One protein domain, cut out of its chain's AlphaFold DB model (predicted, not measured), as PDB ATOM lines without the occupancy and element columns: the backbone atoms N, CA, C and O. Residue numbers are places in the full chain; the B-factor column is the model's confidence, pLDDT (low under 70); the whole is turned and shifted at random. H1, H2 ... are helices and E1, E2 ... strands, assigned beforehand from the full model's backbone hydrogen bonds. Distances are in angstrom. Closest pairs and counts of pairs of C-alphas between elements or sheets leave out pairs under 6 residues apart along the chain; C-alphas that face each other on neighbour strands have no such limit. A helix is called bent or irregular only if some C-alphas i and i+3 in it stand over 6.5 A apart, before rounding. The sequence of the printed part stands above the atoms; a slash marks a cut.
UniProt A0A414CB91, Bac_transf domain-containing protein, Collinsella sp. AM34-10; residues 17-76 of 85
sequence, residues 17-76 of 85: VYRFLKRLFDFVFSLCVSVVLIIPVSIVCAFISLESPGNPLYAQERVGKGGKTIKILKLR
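What this domain is: This is residues 17 to 76 of the 85 residues of the protein "Bac_transf domain-containing protein" of Collinsella sp. AM34-10 (UniProt A0A414CB91). A long bent helix, H1, and a two-stranded hairpin, E1 and E2, make a flat, open hook: past the helix's second arm the chain folds back into the hairpin, while residues 17 to 40 of H1 stand free. The 60 printed residues hold H1, E1 and E2 in that order, a mixed class with an antiparallel sheet E1 - E2. The whole is only just loose, close to extended, with a radius of gyration of the C-alphas of 15.3 A, and spans 47 by 29 by 7 A.

Where its parts are: H1, residues 17 to 51, begins with C-alpha 17 at (89.183, 95.578, 154.911). By its hydrogen bonds it was assigned as one helix, but it is bent: C-alphas 36 and 39 are 6.9 A apart. Arm H1a, residues 17 to 36, is 28.8 A long; arm H1b, residues 39 to 51, 18.9 A. E1, residues 57 to 63, measures 19.5 A, and E2, residues 69 to 75, 19.6 A, ending with C-alpha 75 at (116.817, 105.140, 135.659).

How they stand to each other: H1a and H1b stand at a steep tilt of 60 degrees; in both, every O i to N i+4 pair is within hydrogen-bond range. The closest C-alphas of H1b and E2 are those of Cys 45 and Leu 75, 7.3 A apart. H1a is apart from E1 and E2. The hairpin's strands are antiparallel at 151 degrees, with N 58 and O 74 within hydrogen-bond range at 2.8 A.

The domain as a whole: The C-alphas farthest apart, of Val 17 and Glu 51, are 47.6 A apart. The printed part has no cut, both links are tight, and no printed residue is under 70 in pLDDT.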
ATOM      1  N   VAL A  17      88.098  96.262 154.188       92.38
ATOM      2  CA  VAL A  17      89.183  95.578 154.911       92.38
ATOM      3  C   VAL A  17      90.301  95.134 153.964       92.38
ATOM      4  O   VAL A  17      91.468  95.412 154.222       92.38
ATOM      5  N   TYR A  18      89.952  94.519 152.828       92.38
ATOM      6  CA  TYR A  18      90.935  94.097 151.825       92.38
ATOM      7  C   TYR A  18      91.737  95.285 151.289       92.38
ATOM      8  O   TYR A  18      92.960  95.228 151.203       92.38
ATOM      9  N   ARG A  19      91.061  96.394 150.970       89.56
ATOM     10  CA  ARG A  19      91.719  97.602 150.453       89.56
ATOM     11  C   ARG A  19      92.670  98.221 151.473       89.56
ATOM     12  O   ARG A  19      93.750  98.668 151.087       89.56
ATOM     13  N   PHE A  20      92.283  98.235 152.747       93.75
ATOM     14  CA  PHE A  20      93.139  98.713 153.827       93.75
ATOM     15  C   PHE A  20      94.384  97.834 153.978       93.75
ATOM     16  O   PHE A  20      95.503  98.344 153.941       93.75
ATOM     17  N   LEU A  21      94.202  96.513 154.046       95.12
ATOM     18  CA  LEU A  21      95.306  95.569 154.203       95.12
ATOM     19  C   LEU A  21      96.250  95.584 152.996       95.12
ATOM     20  O   LEU A  21      97.465  95.611 153.169       95.12
ATOM     21  N   LYS A  22      95.708  95.656 151.774       92.69
ATOM     22  CA  LYS A  22      96.497  95.803 150.546       92.69
ATOM     23  C   LYS A  22      97.332  97.080 150.574       92.69
ATOM     24  O   LYS A  22      98.510  97.036 150.243       92.69
ATOM     25  N   ARG A  23      96.755  98.205 151.010       93.62
ATOM     26  CA  ARG A  23      97.482  99.477 151.093       93.62
ATOM     27  C   ARG A  23      98.596  99.439 152.137       93.62
ATOM     28  O   ARG A  23      99.668  99.977 151.873       93.62
ATOM     29  N   LEU A  24      98.342  98.812 153.285       96.56
ATOM     30  CA  LEU A  24      99.345  98.618 154.327       96.56
ATOM     31  C   LEU A  24     100.486  97.727 153.826       96.56
ATOM     32  O   LEU A  24     101.649  98.100 153.951       96.56
ATOM     33  N   PHE A  25     100.151  96.598 153.199       96.56
ATOM     34  CA  PHE A  25     101.126  95.695 152.597       96.56
ATOM     35  C   PHE A  25     101.976  96.406 151.543       96.56
ATOM     36  O   PHE A  25     103.196  96.360 151.631       96.56
ATOM     37  N   ASP A  26     101.354  97.110 150.591       95.44
ATOM     38  CA  ASP A  26     102.074  97.817 149.526       95.44
ATOM     39  C   ASP A  26     103.059  98.848 150.100       95.44
ATOM     40  O   ASP A  26     104.167  98.987 149.589       95.44
ATOM     41  N   PHE A  27     102.689  99.546 151.179       96.44
ATOM     42  CA  PHE A  27     103.564 100.521 151.830       96.44
ATOM     43  C   PHE A  27     104.735  99.862 152.568       96.44
ATOM     44  O   PHE A  27     105.884 100.228 152.334       96.44
ATOM     45  N   VAL A  28     104.459  98.876 153.427       97.81
ATOM     46  CA  VAL A  28     105.491  98.185 154.218       97.81
ATOM     47  C   VAL A  28     106.450  97.428 153.303       97.81
ATOM     48  O   VAL A  28     107.662  97.556 153.435       97.81
ATOM     49  N   PHE A  29     105.914  96.692 152.328       97.50
ATOM     50  CA  PHE A  29     106.715  95.945 151.366       97.50
ATOM     51  C   PHE A  29     107.580  96.877 150.515       97.50
ATOM     52  O   PHE A  29     108.780  96.640 150.382       97.50
ATOM     53  N   SER A  30     107.004  97.969 149.994       95.50
ATOM     54  CA  SER A  30     107.773  98.960 149.239       95.50
ATOM     55  C   SER A  30     108.886  99.566 150.086       95.50
ATOM     56  O   SER A  30     109.994  99.701 149.585       95.50
ATOM     57  N   LEU A  31     108.623  99.908 151.351       96.44
ATOM     58  CA  LEU A  31     109.631 100.493 152.232       96.44
ATOM     59  C   LEU A  31     110.792  99.519 152.479       96.44
ATOM     60  O   LEU A  31     111.948  99.901 152.317       96.44
ATOM     61  N   CYS A  32     110.493  98.257 152.801       97.25
ATOM     62  CA  CYS A  32     111.514  97.229 153.010       97.25
ATOM     63  C   CYS A  32     112.385  97.029 151.763       97.25
ATOM     64  O   CYS A  32     113.612  97.036 151.852       97.25
ATOM     65  N   VAL A  33     111.759  96.898 150.591       96.56
ATOM     66  CA  VAL A  33     112.477  96.726 149.322       96.56
ATOM     67  C   VAL A  33     113.309  97.967 148.987       96.56
ATOM     68  O   VAL A  33     114.455  97.829 148.569       96.56
ATOM     69  N   SER A  34     112.784  99.175 149.213       94.75
ATOM     70  CA  SER A  34     113.521 100.423 148.982       94.75
ATOM     71  C   SER A  34     114.777 100.531 149.844       94.75
ATOM     72  O   SER A  34     115.808 100.957 149.332       94.75
ATOM     73  N   VAL A  35     114.724 100.120 151.115       96.00
ATOM     74  CA  VAL A  35     115.899 100.126 152.004       96.00
ATOM     75  C   VAL A  35     116.984  99.177 151.493       96.00
ATOM     76  O   VAL A  35     118.153  99.545 151.472       96.00
ATOM     77  N   VAL A  36     116.611  97.982 151.026       95.94
ATOM     78  CA  VAL A  36     117.575  97.007 150.490       95.94
ATOM     79  C   VAL A  36     118.159  97.468 149.150       95.94
ATOM     80  O   VAL A  36     119.355  97.328 148.906       95.94
ATOM     81  N   LEU A  37     117.330  98.043 148.276       95.00
ATOM     82  CA  LEU A  37     117.742  98.440 146.929       95.00
ATOM     83  C   LEU A  37     118.466  99.787 146.862       95.00
ATOM     84  O   LEU A  37     119.019 100.107 145.811       95.00
ATOM     85  N   ILE A  38     118.512 100.570 147.942       94.69
ATOM     86  CA  ILE A  38     119.134 101.899 147.902       94.69
ATOM     87  C   ILE A  38     120.617 101.831 147.509       94.69
ATOM     88  O   ILE A  38     121.079 102.646 146.712       94.69
ATOM     89  N   ILE A  39     121.335 100.810 147.990       95.19
ATOM     90  CA  ILE A  39     122.754 100.591 147.692       95.19
ATOM     91  C   ILE A  39     122.961 100.276 146.201       95.19
ATOM     92  O   ILE A  39     123.618 101.074 145.531       95.19
ATOM     93  N   PRO A  40     122.394  99.196 145.621       95.06
ATOM     94  CA  PRO A  40     122.610  98.893 144.207       95.06
ATOM     95  C   PRO A  40     122.075  99.990 143.277       95.06
ATOM     96  O   PRO A  40     122.729 100.311 142.289       95.06
ATOM     97  N   VAL A  41     120.943 100.625 143.600       93.62
ATOM     98  CA  VAL A  41     120.408 101.732 142.788       93.62
ATOM     99  C   VAL A  41     121.351 102.935 142.802       93.62
ATOM    100  O   VAL A  41     121.574 103.530 141.752       93.62
ATOM    101  N   SER A  42     121.955 103.272 143.948       92.31
ATOM    102  CA  SER A  42     122.933 104.367 144.020       92.31
ATOM    103  C   SER A  42     124.178 104.104 143.167       92.31
ATOM    104  O   SER A  42     124.662 105.019 142.502       92.31
ATOM    105  N   ILE A  43     124.638 102.851 143.108       94.44
ATOM    106  CA  ILE A  43     125.764 102.431 142.266       94.44
ATOM    107  C   ILE A  43     125.411 102.607 140.785       94.44
ATOM    108  O   ILE A  43     126.187 103.192 140.032       94.44
ATOM    109  N   VAL A  44     124.225 102.161 140.363       92.50
ATOM    110  CA  VAL A  44     123.773 102.339 138.973       92.50
ATOM    111  C   VAL A  44     123.622 103.821 138.627       92.50
ATOM    112  O   VAL A  44     124.060 104.243 137.560       92.50
ATOM    113  N   CYS A  45     123.074 104.636 139.532       91.12
ATOM    114  CA  CYS A  45     123.004 106.086 139.345       91.12
ATOM    115  C   CYS A  45     124.393 106.710 139.154       91.12
ATOM    116  O   CYS A  45     124.551 107.559 138.281       91.12
ATOM    117  N   ALA A  46     125.395 106.274 139.926       91.06
ATOM    118  CA  ALA A  46     126.766 106.747 139.772       91.06
ATOM    119  C   ALA A  46     127.338 106.385 138.394       91.06
ATOM    120  O   ALA A  46     127.903 107.253 137.735       91.06
ATOM    121  N   PHE A  47     127.134 105.154 137.913       91.12
ATOM    122  CA  PHE A  47     127.570 104.755 136.570       91.12
ATOM    123  C   PHE A  47     126.916 105.588 135.464       91.12
ATOM    124  O   PHE A  47     127.614 106.073 134.579       91.12
ATOM    125  N   ILE A  48     125.605 105.831 135.549       89.25
ATOM    126  CA  ILE A  48     124.885 106.654 134.564       89.25
ATOM    127  C   ILE A  48     125.426 108.092 134.542       89.25
ATOM    128  O   ILE A  48     125.591 108.673 133.469       89.25
ATOM    129  N   SER A  49     125.719 108.663 135.715       86.94
ATOM    130  CA  SER A  49     126.294 110.009 135.831       86.94
ATOM    131  C   SER A  49     127.746 110.101 135.354       86.94
ATOM    132  O   SER A  49     128.185 111.188 134.987       86.94
ATOM    133  N   LEU A  50     128.492 108.991 135.362       87.25
ATOM    134  CA  LEU A  50     129.837 108.920 134.785       87.25
ATOM    135  C   LEU A  50     129.798 108.794 133.256       87.25
ATOM    136  O   LEU A  50     130.667 109.338 132.583       87.25
ATOM    137  N   GLU A  51     128.806 108.089 132.710       86.50
ATOM    138  CA  GLU A  51     128.654 107.882 131.266       86.50
ATOM    139  C   GLU A  51     128.115 109.127 130.547       86.50
ATOM    140  O   GLU A  51     128.561 109.455 129.448       86.50
ATOM    141  N   SER A  52     127.169 109.842 131.162       80.31
ATOM    142  CA  SER A  52     126.555 111.029 130.565       80.31
ATOM    143  C   SER A  52     126.321 112.137 131.595       80.31
ATOM    144  O   SER A  52     125.848 111.861 132.702       80.31
ATOM    145  N   PRO A  53     126.600 113.408 131.253       77.44
ATOM    146  CA  PRO A  53     126.314 114.514 132.152       77.44
ATOM    147  C   PRO A  53     124.800 114.661 132.374       77.44
ATOM    148  O   PRO A  53     123.991 114.619 131.443       77.44
ATOM    149  N   GLY A  54     124.404 114.863 133.632       81.38
ATOM    150  CA  GLY A  54     123.029 115.172 134.025       81.38
ATOM    151  C   GLY A  54     122.424 114.202 135.043       81.38
ATOM    152  O   GLY A  54     123.107 113.387 135.658       81.38
ATOM    153  N   ASN A  55     121.114 114.341 135.263       84.75
ATOM    154  CA  ASN A  55     120.389 113.588 136.285       84.75
ATOM    155  C   ASN A  55     120.215 112.109 135.875       84.75
ATOM    156  O   ASN A  55     119.574 111.853 134.857       84.75
ATOM    157  N   PRO A  56     120.683 111.123 136.661       87.31
ATOM    158  CA  PRO A  56     120.533 109.706 136.326       87.31
ATOM    159  C   PRO A  56     119.082 109.204 136.402       87.31
ATOM    160  O   PRO A  56     118.806 108.062 136.037       87.31
ATOM    161  N   LEU A  57     118.140 110.032 136.866       88.75
ATOM    162  CA  LEU A  57     116.719 109.719 136.951       88.75
ATOM    163  C   LEU A  57     115.899 110.523 135.933       88.75
ATOM    164  O   LEU A  57     116.077 111.729 135.761       88.75
ATOM    165  N   TYR A  58     114.942 109.846 135.305       88.19
ATOM    166  CA  TYR A  58     113.952 110.409 134.392       88.19
ATOM    167  C   TYR A  58     112.537 110.217 134.956       88.19
ATOM    168  O   TYR A  58     112.184 109.127 135.412       88.19
ATOM    169  N   ALA A  59     111.720 111.274 134.928       89.56
ATOM    170  CA  ALA A  59     110.345 111.255 135.421       89.56
ATOM    171  C   ALA A  59     109.355 111.167 134.252       89.56
ATOM    172  O   ALA A  59     109.174 112.130 133.514       89.56
ATOM    173  N   GLN A  60     108.674 110.030 134.110       88.44
ATOM    174  CA  GLN A  60     107.663 109.824 133.074       88.44
ATOM    175  C   GLN A  60     106.248 110.056 133.617       88.44
ATOM    176  O   GLN A  60     105.852 109.424 134.598       88.44
ATOM    177  N   GLU A  61     105.449 110.888 132.949       92.31
ATOM    178  CA  GLU A  61     104.039 111.090 133.304       92.31
ATOM    179  C   GLU A  61     103.153 109.939 132.805       92.31
ATOM    180  O   GLU A  61     103.263 109.480 131.664       92.31
ATOM    181  N   ARG A  62     102.268 109.441 133.673       90.19
ATOM    182  CA  ARG A  62     101.264 108.414 133.360       90.19
ATOM    183  C   ARG A  62      99.949 108.714 134.072       90.19
ATOM    184  O   ARG A  62      99.934 109.304 135.146       90.19
ATOM    185  N   VAL A  63      98.834 108.276 133.494       90.75
ATOM    186  CA  VAL A  63      97.516 108.379 134.137       90.75
ATOM    187  C   VAL A  63      97.397 107.297 135.212       90.75
ATOM    188  O   VAL A  63      97.505 106.107 134.927       90.75
ATOM    189  N   GLY A  64      97.201 107.715 136.458       87.81
ATOM    190  CA  GLY A  64      97.053 106.866 137.633       87.81
ATOM    191  C   GLY A  64      95.601 106.705 138.092       87.81
ATOM    192  O   GLY A  64      94.634 106.873 137.343       87.81
ATOM    193  N   LYS A  65      95.429 106.351 139.371       84.44
ATOM    194  CA  LYS A  65      94.119 106.036 139.959       84.44
ATOM    195  C   LYS A  65      93.156 107.225 139.860       84.44
ATOM    196  O   LYS A  65      93.439 108.312 140.358       84.44
ATOM    197  N   GLY A  66      91.978 106.978 139.285       84.38
ATOM    198  CA  GLY A  66      90.922 107.986 139.158       84.38
ATOM    199  C   GLY A  66      91.231 109.088 138.143       84.38
ATOM    200  O   GLY A  66      90.707 110.185 138.289       84.38
ATOM    201  N   GLY A  67      92.100 108.822 137.162       84.62
ATOM    202  CA  GLY A  67      92.450 109.785 136.113       84.62
ATOM    203  C   GLY A  67      93.506 110.815 136.524       84.62
ATOM    204  O   GLY A  67      93.862 111.668 135.720       84.62
ATOM    205  N   LYS A  68      94.031 110.746 137.754       87.25
ATOM    206  CA  LYS A  68      95.081 111.658 138.228       87.25
ATOM    207  C   LYS A  68      96.422 111.299 137.601       87.25
ATOM    208  O   LYS A  68      96.811 110.135 137.648       87.25
ATOM    209  N   THR A  69      97.142 112.277 137.063       91.38
ATOM    210  CA  THR A  69      98.497 112.071 136.544       91.38
ATOM    211  C   THR A  69      99.475 111.770 137.681       91.38
ATOM    212  O   THR A  69      99.404 112.345 138.766       91.38
ATOM    213  N   ILE A  70     100.370 110.814 137.443       92.56
ATOM    214  CA  ILE A  70     101.444 110.406 138.348       92.56
ATOM    215  C   ILE A  70     102.771 110.425 137.595       92.56
ATOM    216  O   ILE A  70     102.832 110.074 136.416       92.56
ATOM    217  N   LYS A  71     103.836 110.817 138.293       92.25
ATOM    218  CA  LYS A  71     105.202 110.769 137.769       92.25
ATOM    219  C   LYS A  71     105.865 109.477 138.227       92.25
ATOM    220  O   LYS A  71     105.925 109.201 139.422       92.25
ATOM    221  N   ILE A  72     106.341 108.686 137.273       91.50
ATOM    222  CA  ILE A  72     107.087 107.452 137.515       91.50
ATOM    223  C   ILE A  72     108.565 107.757 137.307       91.50
ATOM    224  O   ILE A  72     108.972 108.089 136.193       91.50
ATOM    225  N   LEU A  73     109.354 107.635 138.372       90.75
ATOM    226  CA  LEU A  73     110.807 107.763 138.302       90.75
ATOM    227  C   LEU A  73     111.419 106.474 137.746       90.75
ATOM    228  O   LEU A  73     111.079 105.376 138.190       90.75
ATOM    229  N   LYS A  74     112.316 106.616 136.774       89.06
ATOM    230  CA  LYS A  74     113.077 105.533 136.149       89.06
ATOM    231  C   LYS A  74     114.545 105.923 136.059       89.06
ATOM    232  O   LYS A  74     114.860 107.106 135.982       89.06
ATOM    233  N   LEU A  75     115.421 104.926 136.027       89.06
ATOM    234  CA  LEU A  75     116.817 105.140 135.659       89.06
ATOM    235  C   LEU A  75     116.884 105.587 134.196       89.06
ATOM    236  O   LEU A  75     116.161 105.063 133.342       89.06
ATOM    237  N   ARG A  76     117.715 106.586 133.925       84.56
ATOM    238  CA  ARG A  76     117.941 107.124 132.589       84.56
ATOM    239  C   ARG A  76     118.721 106.097 131.768       84.56
ATOM    240  O   ARG A  76     119.807 105.695 132.161       84.56
TER     241      ARG A  76